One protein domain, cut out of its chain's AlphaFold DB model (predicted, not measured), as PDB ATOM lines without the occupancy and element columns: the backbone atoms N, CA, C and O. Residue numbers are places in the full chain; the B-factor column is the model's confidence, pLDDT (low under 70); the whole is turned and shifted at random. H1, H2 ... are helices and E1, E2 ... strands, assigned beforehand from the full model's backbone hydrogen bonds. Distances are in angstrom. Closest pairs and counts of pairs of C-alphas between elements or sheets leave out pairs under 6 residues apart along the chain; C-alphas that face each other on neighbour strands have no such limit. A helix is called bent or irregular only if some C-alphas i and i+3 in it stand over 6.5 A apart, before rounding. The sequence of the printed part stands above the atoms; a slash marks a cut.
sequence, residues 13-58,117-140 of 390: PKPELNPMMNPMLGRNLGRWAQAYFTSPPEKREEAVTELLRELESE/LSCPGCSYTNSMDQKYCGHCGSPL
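What this domain is: This is residues 13 to 58 and 117 to 140 of the 390 residues of an uncharacterized protein of Acidobacteria bacterium (UniProt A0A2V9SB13). Two lobes make this domain: a helical hairpin of H2 and H3, with the short H1 near one end of it, and a small lobe of loops, residues 117 to 140, built round the short strand E1. The printed part has 70 residues, with three named helices and one named strand in the order H1, H2, H3, E1. It is mostly helix by its named elements, and compact, with a radius of gyration of the C-alphas of 12.4 A and spans of 33 by 24 by 21 A.

Where its parts are: H1, residues 23 to 26, begins at C-alpha 23, (-53.405, 122.076, 189.283), and is 4.7 A long. H2, residues 29 to 38, is 13.8 A long. H3, residues 41 to 58, is 26.2 A long and ends at C-alpha 58, (-55.182, 108.083, 185.567); it is irregular, with C-alphas 42 and 45 lying 7.5 A apart. E1, residues 125 to 127, is 7.1 A long and ends at C-alpha 127, (-40.833, 104.299, 198.502).

How they stand to each other: H1 and H2 are close but not clearly touching; their closest C-alphas, of Leu 25 and Trp 32, are 6.2 A apart. H1 only just touches H3, with 3 pairs of C-alphas within 8 A; the closest are those of Leu 25 and Leu 52, 7.1 A apart. H2 and H3 touch and form a helical hairpin; their closest C-alphas, of Tyr 36 and Arg 44, are 5.2 A apart. They run opposite ways at a shallow tilt of 33 degrees, only just short of steep. H3 touches H2 with residues 44 to 51 alone. E1 is apart from H1, H2 and H3. It pairs with no named strand, but residues 117 to 118 pair antiparallel with residues 125 to 126 of E1. Every O i to N i+4 pair of H2 is within hydrogen-bond range, and 12 of 14 are in H3; H1 is too short for such a pair.

The domain as a whole: The C-alphas farthest apart, of Glu 42 and Ser 123, are 34.9 A apart. Residues 59 to 116 are not printed, and C-alphas 58 and 117 are 24.5 A apart across the cut. The links H1 to H2 and H2 to H3 are tight. Residues 128 to 140 hold no named element. The mean pLDDT of the printed part is 86.0, and residue 13 is under 70.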
ATOM      1  N   PRO A  13     -40.635 127.778 179.653       59.31
ATOM      2  CA  PRO A  13     -41.532 126.647 179.466       59.31
ATOM      3  C   PRO A  13     -42.985 127.122 179.438       59.31
ATOM      4  O   PRO A  13     -43.381 127.964 180.255       59.31
ATOM      5  N   LYS A  14     -43.762 126.585 178.490       71.25
ATOM      6  CA  LYS A  14     -45.159 126.967 178.234       71.25
ATOM      7  C   LYS A  14     -45.945 127.064 179.552       71.25
ATOM      8  O   LYS A  14     -45.832 126.169 180.394       71.25
ATOM      9  N   PRO A  15     -46.763 128.115 179.763       71.25
ATOM     10  CA  PRO A  15     -47.356 128.409 181.073       71.25
ATOM     11  C   PRO A  15     -48.281 127.299 181.599       71.25
ATOM     12  O   PRO A  15     -48.479 127.194 182.805       71.25
ATOM     13  N   GLU A  16     -48.801 126.451 180.713       76.19
ATOM     14  CA  GLU A  16     -49.644 125.287 181.018       76.19
ATOM     15  C   GLU A  16     -48.848 124.091 181.580       76.19
ATOM     16  O   GLU A  16     -49.416 123.242 182.267       76.19
ATOM     17  N   LEU A  17     -47.528 124.052 181.358       83.62
ATOM     18  CA  LEU A  17     -46.593 123.042 181.878       83.62
ATOM     19  C   LEU A  17     -45.977 123.446 183.234       83.62
ATOM     20  O   LEU A  17     -45.151 122.722 183.800       83.62
ATOM     21  N   ASN A  18     -46.363 124.609 183.770       84.12
ATOM     22  CA  ASN A  18     -45.917 125.119 185.064       84.12
ATOM     23  C   ASN A  18     -46.823 124.584 186.198       84.12
ATOM     24  O   ASN A  18     -48.017 124.899 186.214       84.12
ATOM     25  N   PRO A  19     -46.293 123.856 187.201       86.50
ATOM     26  CA  PRO A  19     -47.092 123.262 188.276       86.50
ATOM     27  C   PRO A  19     -47.701 124.295 189.240       86.50
ATOM     28  O   PRO A  19     -48.606 123.960 189.996       86.50
ATOM     29  N   MET A  20     -47.247 125.554 189.206       83.50
ATOM     30  CA  MET A  20     -47.879 126.663 189.938       83.50
ATOM     31  C   MET A  20     -49.134 127.208 189.238       83.50
ATOM     32  O   MET A  20     -49.916 127.921 189.863       83.50
ATOM     33  N   MET A  21     -49.311 126.906 187.948       82.06
ATOM     34  CA  MET A  21     -50.429 127.372 187.115       82.06
ATOM     35  C   MET A  21     -51.401 126.229 186.789       82.06
ATOM     36  O   MET A  21     -52.608 126.442 186.723       82.06
ATOM     37  N   ASN A  22     -50.877 125.012 186.617       86.81
ATOM     38  CA  ASN A  22     -51.634 123.809 186.297       86.81
ATOM     39  C   ASN A  22     -51.866 122.951 187.562       86.81
ATOM     40  O   ASN A  22     -50.906 122.395 188.103       86.81
ATOM     41  N   PRO A  23     -53.118 122.787 188.036       86.50
ATOM     42  CA  PRO A  23     -53.405 122.076 189.283       86.50
ATOM     43  C   PRO A  23     -53.196 120.556 189.200       86.50
ATOM     44  O   PRO A  23     -53.028 119.925 190.244       86.50
ATOM     45  N   MET A  24     -53.176 119.951 188.006       88.25
ATOM     46  CA  MET A  24     -52.861 118.524 187.849       88.25
ATOM     47  C   MET A  24     -51.373 118.268 188.107       88.25
ATOM     48  O   MET A  24     -51.028 117.385 188.893       88.25
ATOM     49  N   LEU A  25     -50.499 119.108 187.544       90.94
ATOM     50  CA  LEU A  25     -49.060 119.077 187.821       90.94
ATOM     51  C   LEU A  25     -48.739 119.537 189.252       90.94
ATOM     52  O   LEU A  25     -47.931 118.907 189.928       90.94
ATOM     53  N   GLY A  26     -49.419 120.572 189.758       86.00
ATOM     54  CA  GLY A  26     -49.256 121.064 191.132       86.00
ATOM     55  C   GLY A  26     -49.617 120.040 192.216       86.00
ATOM     56  O   GLY A  26     -49.017 120.037 193.288       86.00
ATOM     57  N   ARG A  27     -50.545 119.115 191.933       87.44
ATOM     58  CA  ARG A  27     -50.863 117.971 192.810       87.44
ATOM     59  C   ARG A  27     -49.887 116.796 192.676       87.44
ATOM     60  O   ARG A  27     -49.914 115.911 193.523       87.44
ATOM     61  N   ASN A  28     -49.033 116.797 191.651       92.25
ATOM     62  CA  ASN A  28     -48.100 115.720 191.306       92.25
ATOM     63  C   ASN A  28     -46.649 116.232 191.192       92.25
ATOM     64  O   ASN A  28     -45.868 115.748 190.371       92.25
ATOM     65  N   LEU A  29     -46.282 117.210 192.030       88.12
ATOM     66  CA  LEU A  29     -44.993 117.915 191.993       88.12
ATOM     67  C   LEU A  29     -43.767 116.988 191.955       88.12
ATOM     68  O   LEU A  29     -42.811 117.302 191.252       88.12
ATOM     69  N   GLY A  30     -43.795 115.840 192.644       84.12
ATOM     70  CA  GLY A  30     -42.712 114.849 192.589       84.12
ATOM     71  C   GLY A  30     -42.509 114.241 191.193       84.12
ATOM     72  O   GLY A  30     -41.385 114.216 190.691       84.12
ATOM     73  N   ARG A  31     -43.593 113.823 190.520       91.38
ATOM     74  CA  ARG A  31     -43.543 113.297 189.139       91.38
ATOM     75  C   ARG A  31     -43.165 114.390 188.142       91.38
ATOM     76  O   ARG A  31     -42.345 114.148 187.263       91.38
ATOM     77  N   TRP A  32     -43.692 115.605 188.322       94.00
ATOM     78  CA  TRP A  32     -43.317 116.758 187.499       94.00
ATOM     79  C   TRP A  32     -41.823 117.074 187.615       94.00
ATOM     80  O   TRP A  32     -41.146 117.221 186.600       94.00
ATOM     81  N   ALA A  33     -41.285 117.111 188.837       89.69
ATOM     82  CA  ALA A  33     -39.866 117.353 189.073       89.69
ATOM     83  C   ALA A  33     -38.999 116.243 188.458       89.69
ATOM     84  O   ALA A  33     -37.997 116.546 187.813       89.69
ATOM     85  N   GLN A  34     -39.404 114.974 188.578       89.62
ATOM     86  CA  GLN A  34     -38.724 113.851 187.930       89.62
ATOM     87  C   GLN A  34     -38.685 114.024 186.402       89.62
ATOM     88  O   GLN A  34     -37.600 114.009 185.815       89.62
ATOM     89  N   ALA A  35     -39.833 114.259 185.757       92.19
ATOM     90  CA  ALA A  35     -39.927 114.436 184.306       92.19
ATOM     91  C   ALA A  35     -39.135 115.662 183.810       92.19
ATOM     92  O   ALA A  35     -38.441 115.587 182.796       92.19
ATOM     93  N   TYR A  36     -39.177 116.774 184.550       89.31
ATOM     94  CA  TYR A  36     -38.490 118.014 184.186       89.31
ATOM     95  C   TYR A  36     -36.969 117.953 184.410       89.31
ATOM     96  O   TYR A  36     -36.210 118.428 183.567       89.31
ATOM     97  N   PHE A  37     -36.489 117.379 185.519       91.81
ATOM     98  CA  PHE A  37     -35.056 117.386 185.848       91.81
ATOM     99  C   PHE A  37     -34.263 116.211 185.266       91.81
ATOM    100  O   PHE A  37     -33.065 116.380 185.039       91.81
ATOM    101  N   THR A  38     -34.885 115.061 184.981       90.38
ATOM    102  CA  THR A  38     -34.187 113.952 184.295       90.38
ATOM    103  C   THR A  38     -34.125 114.129 182.772       90.38
ATOM    104  O   THR A  38     -33.244 113.557 182.133       90.38
ATOM    105  N   SER A  39     -34.996 114.960 182.187       91.00
ATOM    106  CA  SER A  39     -35.026 115.193 180.738       91.00
ATOM    107  C   SER A  39     -33.988 116.227 180.260       91.00
ATOM    108  O   SER A  39     -33.819 117.278 180.905       91.00
ATOM    109  N   PRO A  40     -33.342 115.996 179.095       90.56
ATOM    110  CA  PRO A  40     -32.550 117.006 178.386       90.56
ATOM    111  C   PRO A  40     -33.361 118.289 178.160       90.56
ATOM    112  O   PRO A  40     -34.571 118.187 177.951       90.56
ATOM    113  N   PRO A  41     -32.742 119.487 178.173       82.62
ATOM    114  CA  PRO A  41     -33.463 120.762 178.124       82.62
ATOM    115  C   PRO A  41     -34.415 120.865 176.925       82.62
ATOM    116  O   PRO A  41     -35.564 121.253 177.114       82.62
ATOM    117  N   GLU A  42     -33.983 120.410 175.744       87.25
ATOM    118  CA  GLU A  42     -34.784 120.350 174.508       87.25
ATOM    119  C   GLU A  42     -36.067 119.501 174.622       87.25
ATOM    120  O   GLU A  42     -37.003 119.691 173.852       87.25
ATOM    121  N   LYS A  43     -36.118 118.553 175.568       89.88
ATOM    122  CA  LYS A  43     -37.193 117.557 175.726       89.88
ATOM    123  C   LYS A  43     -38.019 117.724 177.003       89.88
ATOM    124  O   LYS A  43     -38.934 116.941 177.245       89.88
ATOM    125  N   ARG A  44     -37.741 118.735 177.832       91.06
ATOM    126  CA  ARG A  44     -38.474 118.940 179.100       91.06
ATOM    127  C   ARG A  44     -39.953 119.222 178.890       91.06
ATOM    128  O   ARG A  44     -40.772 118.755 179.676       91.06
ATOM    129  N   GLU A  45     -40.296 119.958 177.838       89.12
ATOM    130  CA  GLU A  45     -41.696 120.219 177.512       89.12
ATOM    131  C   GLU A  45     -42.416 118.955 177.037       89.12
ATOM    132  O   GLU A  45     -43.515 118.679 177.505       89.12
ATOM    133  N   GLU A  46     -41.776 118.157 176.176       92.69
ATOM    134  CA  GLU A  46     -42.270 116.851 175.714       92.69
ATOM    135  C   GLU A  46     -42.541 115.919 176.912       92.69
ATOM    136  O   GLU A  46     -43.653 115.421 177.070       92.69
ATOM    137  N   ALA A  47     -41.575 115.780 177.826       92.56
ATOM    138  CA  ALA A  47     -41.693 114.925 179.009       92.56
ATOM    139  C   ALA A  47     -42.767 115.387 180.016       92.56
ATOM    140  O   ALA A  47     -43.467 114.558 180.594       92.56
ATOM    141  N   VAL A  48     -42.927 116.698 180.233       94.31
ATOM    142  CA  VAL A  48     -43.988 117.228 181.115       94.31
ATOM    143  C   VAL A  48     -45.370 117.154 180.450       94.31
ATOM    144  O   VAL A  48     -46.367 116.967 181.146       94.31
ATOM    145  N   THR A  49     -45.443 117.242 179.118       93.56
ATOM    146  CA  THR A  49     -46.691 117.062 178.356       93.56
ATOM    147  C   THR A  49     -47.147 115.600 178.377       93.56
ATOM    148  O   THR A  49     -48.324 115.328 178.599       93.56
ATOM    149  N   GLU A  50     -46.223 114.649 178.227       95.00
ATOM    150  CA  GLU A  50     -46.532 113.216 178.332       95.00
ATOM    151  C   GLU A  50     -46.968 112.829 179.756       95.00
ATOM    152  O   GLU A  50     -47.947 112.103 179.921       95.00
ATOM    153  N   LEU A  51     -46.341 113.401 180.793       94.19
ATOM    154  CA  LEU A  51     -46.811 113.260 182.176       94.19
ATOM    155  C   LEU A  51     -48.231 113.823 182.376       94.19
ATOM    156  O   LEU A  51     -49.010 113.248 183.131       94.19
ATOM    157  N   LEU A  52     -48.587 114.939 181.729       93.75
ATOM    158  CA  LEU A  52     -49.961 115.455 181.778       93.75
ATOM    159  C   LEU A  52     -50.948 114.457 181.168       93.75
ATOM    160  O   LEU A  52     -51.938 114.121 181.815       93.75
ATOM    161  N   ARG A  53     -50.634 113.926 179.983       93.62
ATOM    162  CA  ARG A  53     -51.440 112.904 179.300       93.62
ATOM    163  C   ARG A  53     -51.613 111.640 180.154       93.62
ATOM    164  O   ARG A  53     -52.701 111.069 180.200       93.62
ATOM    165  N   GLU A  54     -50.554 111.213 180.843       94.38
ATOM    166  CA  GLU A  54     -50.566 110.087 181.784       94.38
ATOM    167  C   GLU A  54     -51.501 110.366 182.980       94.38
ATOM    168  O   GLU A  54     -52.430 109.596 183.236       94.38
ATOM    169  N   LEU A  55     -51.341 111.514 183.647       92.69
ATOM    170  CA  LEU A  55     -52.179 111.933 184.779       92.69
ATOM    171  C   LEU A  55     -53.659 112.118 184.403       92.69
ATOM    172  O   LEU A  55     -54.542 111.819 185.209       92.69
ATOM    173  N   GLU A  56     -53.946 112.595 183.191       90.31
ATOM    174  CA  GLU A  56     -55.310 112.718 182.666       90.31
ATOM    175  C   GLU A  56     -55.951 111.340 182.438       90.31
ATOM    176  O   GLU A  56     -57.105 111.133 182.837       90.31
ATOM    177  N   SER A  57     -55.199 110.362 181.910       88.19
ATOM    178  CA  SER A  57     -55.665 108.969 181.825       88.19
ATOM    179  C   SER A  57     -55.893 108.337 183.204       88.19
ATOM    180  O   SER A  57     -56.963 107.780 183.438       88.19
ATOM    181  N   GLU A  58     -54.997 108.545 184.177       85.75
ATOM    182  CA  GLU A  58     -55.182 108.083 185.567       85.75
ATOM    183  C   GLU A  58     -56.431 108.663 186.249       85.75
ATOM    184  O   GLU A  58     -57.019 108.019 187.124       85.75
ATOM    185  N   LEU A 117     -40.083 104.944 203.545       83.25
ATOM    186  CA  LEU A 117     -39.272 106.032 204.085       83.25
ATOM    187  C   LEU A 117     -40.121 107.287 204.325       83.25
ATOM    188  O   LEU A 117     -40.604 107.933 203.389       83.25
ATOM    189  N   SER A 118     -40.269 107.667 205.592       87.62
ATOM    190  CA  SER A 118     -40.971 108.891 205.987       87.62
ATOM    191  C   SER A 118     -40.152 110.142 205.663       87.62
ATOM    192  O   SER A 118     -38.979 110.252 206.017       87.62
ATOM    193  N   CYS A 119     -40.790 111.128 205.036       83.69
ATOM    194  CA  CYS A 119     -40.170 112.410 204.722       83.69
ATOM    195  C   CYS A 119     -39.846 113.223 205.997       83.69
ATOM    196  O   CYS A 119     -40.766 113.509 206.769       83.69
ATOM    197  N   PRO A 120     -38.605 113.714 206.193       82.06
ATOM    198  CA  PRO A 120     -38.252 114.515 207.369       82.06
ATOM    199  C   PRO A 120     -38.907 115.909 207.388       82.06
ATOM    200  O   PRO A 120     -39.021 116.511 208.449       82.06
ATOM    201  N   GLY A 121     -39.345 116.432 206.235       80.75
ATOM    202  CA  GLY A 121     -39.965 117.758 206.121       80.75
ATOM    203  C   GLY A 121     -41.494 117.790 206.254       80.75
ATOM    204  O   GLY A 121     -42.045 118.842 206.564       80.75
ATOM    205  N   CYS A 122     -42.199 116.680 205.998       86.50
ATOM    206  CA  CYS A 122     -43.674 116.643 206.015       86.50
ATOM    207  C   CYS A 122     -44.294 115.313 206.487       86.50
ATOM    208  O   CYS A 122     -45.500 115.117 206.343       86.50
ATOM    209  N   SER A 123     -43.488 114.376 206.999       85.38
ATOM    210  CA  SER A 123     -43.875 113.020 207.438       85.38
ATOM    211  C   SER A 123     -44.590 112.119 206.415       85.38
ATOM    212  O   SER A 123     -44.910 110.984 206.745       85.38
ATOM    213  N   TYR A 124     -44.802 112.569 205.175       84.38
ATOM    214  CA  TYR A 124     -45.380 111.756 204.102       84.38
ATOM    215  C   TYR A 124     -44.490 110.546 203.783       84.38
ATOM    216  O   TYR A 124     -43.270 110.696 203.677       84.38
ATOM    217  N   THR A 125     -45.102 109.375 203.624       87.50
ATOM    218  CA  THR A 125     -44.435 108.099 203.335       87.50
ATOM    219  C   THR A 125     -44.077 107.975 201.855       87.50
ATOM    220  O   THR A 125     -44.900 108.264 200.991       87.50
ATOM    221  N   ASN A 126     -42.858 107.529 201.556       83.50
ATOM    222  CA  ASN A 126     -42.322 107.392 200.199       83.50
ATOM    223  C   ASN A 126     -41.687 106.008 200.035       83.50
ATOM    224  O   ASN A 126     -41.214 105.427 201.012       83.50
ATOM    225  N   SER A 127     -41.614 105.502 198.808       84.31
ATOM    226  CA  SER A 127     -40.833 104.299 198.502       84.31
ATOM    227  C   SER A 127     -39.329 104.597 198.605       84.31
ATOM    228  O   SER A 127     -38.895 105.692 198.247       84.31
ATOM    229  N   MET A 128     -38.516 103.643 199.075       74.62
ATOM    230  CA  MET A 128     -37.067 103.838 199.293       74.62
ATOM    231  C   MET A 128     -36.235 104.137 198.027       74.62
ATOM    232  O   MET A 128     -35.111 104.618 198.143       74.62
ATOM    233  N   ASP A 129     -36.768 103.903 196.825       76.56
ATOM    234  CA  ASP A 129     -36.176 104.321 195.544       76.56
ATOM    235  C   ASP A 129     -36.317 105.835 195.260       76.56
ATOM    236  O   ASP A 129     -35.596 106.391 194.423       76.56
ATOM    237  N   GLN A 130     -37.218 106.528 195.964       74.19
ATOM    238  CA  GLN A 130     -37.502 107.942 195.734       74.19
ATOM    239  C   GLN A 130     -36.431 108.831 196.380       74.19
ATOM    240  O   GLN A 130     -36.234 108.835 197.591       74.19
ATOM    241  N   LYS A 131     -35.761 109.656 195.566       81.88
ATOM    242  CA  LYS A 131     -34.727 110.608 196.029       81.88
ATOM    243  C   LYS A 131     -35.297 111.895 196.642       81.88
ATOM    244  O   LYS A 131     -34.571 112.629 197.311       81.88
ATOM    245  N   TYR A 132     -36.580 112.168 196.416       85.62
ATOM    246  CA  TYR A 132     -37.298 113.356 196.883       85.62
ATOM    247  C   TYR A 132     -38.710 112.965 197.320       85.62
ATOM    248  O   TYR A 132     -39.307 112.065 196.734       85.62
ATOM    249  N   CYS A 133     -39.256 113.656 198.318       87.62
ATOM    250  CA  CYS A 133     -40.593 113.380 198.830       87.62
ATOM    251  C   CYS A 133     -41.677 113.675 197.784       87.62
ATOM    252  O   CYS A 133     -41.789 114.812 197.317       87.62
ATOM    253  N   GLY A 134     -42.538 112.694 197.497       82.19
ATOM    254  CA  GLY A 134     -43.630 112.833 196.527       82.19
ATOM    255  C   GLY A 134     -44.641 113.939 196.864       82.19
ATOM    256  O   GLY A 134     -45.267 114.491 195.960       82.19
ATOM    257  N   HIS A 135     -44.768 114.305 198.147       84.19
ATOM    258  CA  HIS A 135     -45.711 115.321 198.624       84.19
ATOM    259  C   HIS A 135     -45.134 116.747 198.716       84.19
ATOM    260  O   HIS A 135     -45.848 117.699 198.407       84.19
ATOM    261  N   CYS A 136     -43.874 116.925 199.143       80.62
ATOM    262  CA  CYS A 136     -43.287 118.261 199.373       80.62
ATOM    263  C   CYS A 136     -41.946 118.531 198.665       80.62
ATOM    264  O   CYS A 136     -41.408 119.629 198.794       80.62
ATOM    265  N   GLY A 137     -41.384 117.557 197.943       79.06
ATOM    266  CA  GLY A 137     -40.153 117.715 197.162       79.06
ATOM    267  C   GLY A 137     -38.839 117.789 197.953       79.06
ATOM    268  O   GLY A 137     -37.783 117.899 197.335       79.06
ATOM    269  N   SER A 138     -38.847 117.716 199.290       82.44
ATOM    270  CA  SER A 138     -37.597 117.696 200.071       82.44
ATOM    271  C   SER A 138     -36.786 116.417 199.806       82.44
ATOM    272  O   SER A 138     -37.397 115.356 199.642       82.44
ATOM    273  N   PRO A 139     -35.441 116.470 199.807       83.50
ATOM    274  CA  PRO A 139     -34.605 115.296 199.568       83.50
ATOM    275  C   PRO A 139     -34.820 114.205 200.624       83.50
ATOM    276  O   PRO A 139     -35.067 114.491 201.798       83.50
ATOM    277  N   LEU A 140     -34.699 112.953 200.189       80.81
ATOM    278  CA  LEU A 140     -34.818 111.755 201.014       80.81
ATOM    279  C   LEU A 140     -33.438 111.097 201.154       80.81
ATOM    280  O   LEU A 140     -32.812 110.678 200.179       80.81
TER     281      LEU A 140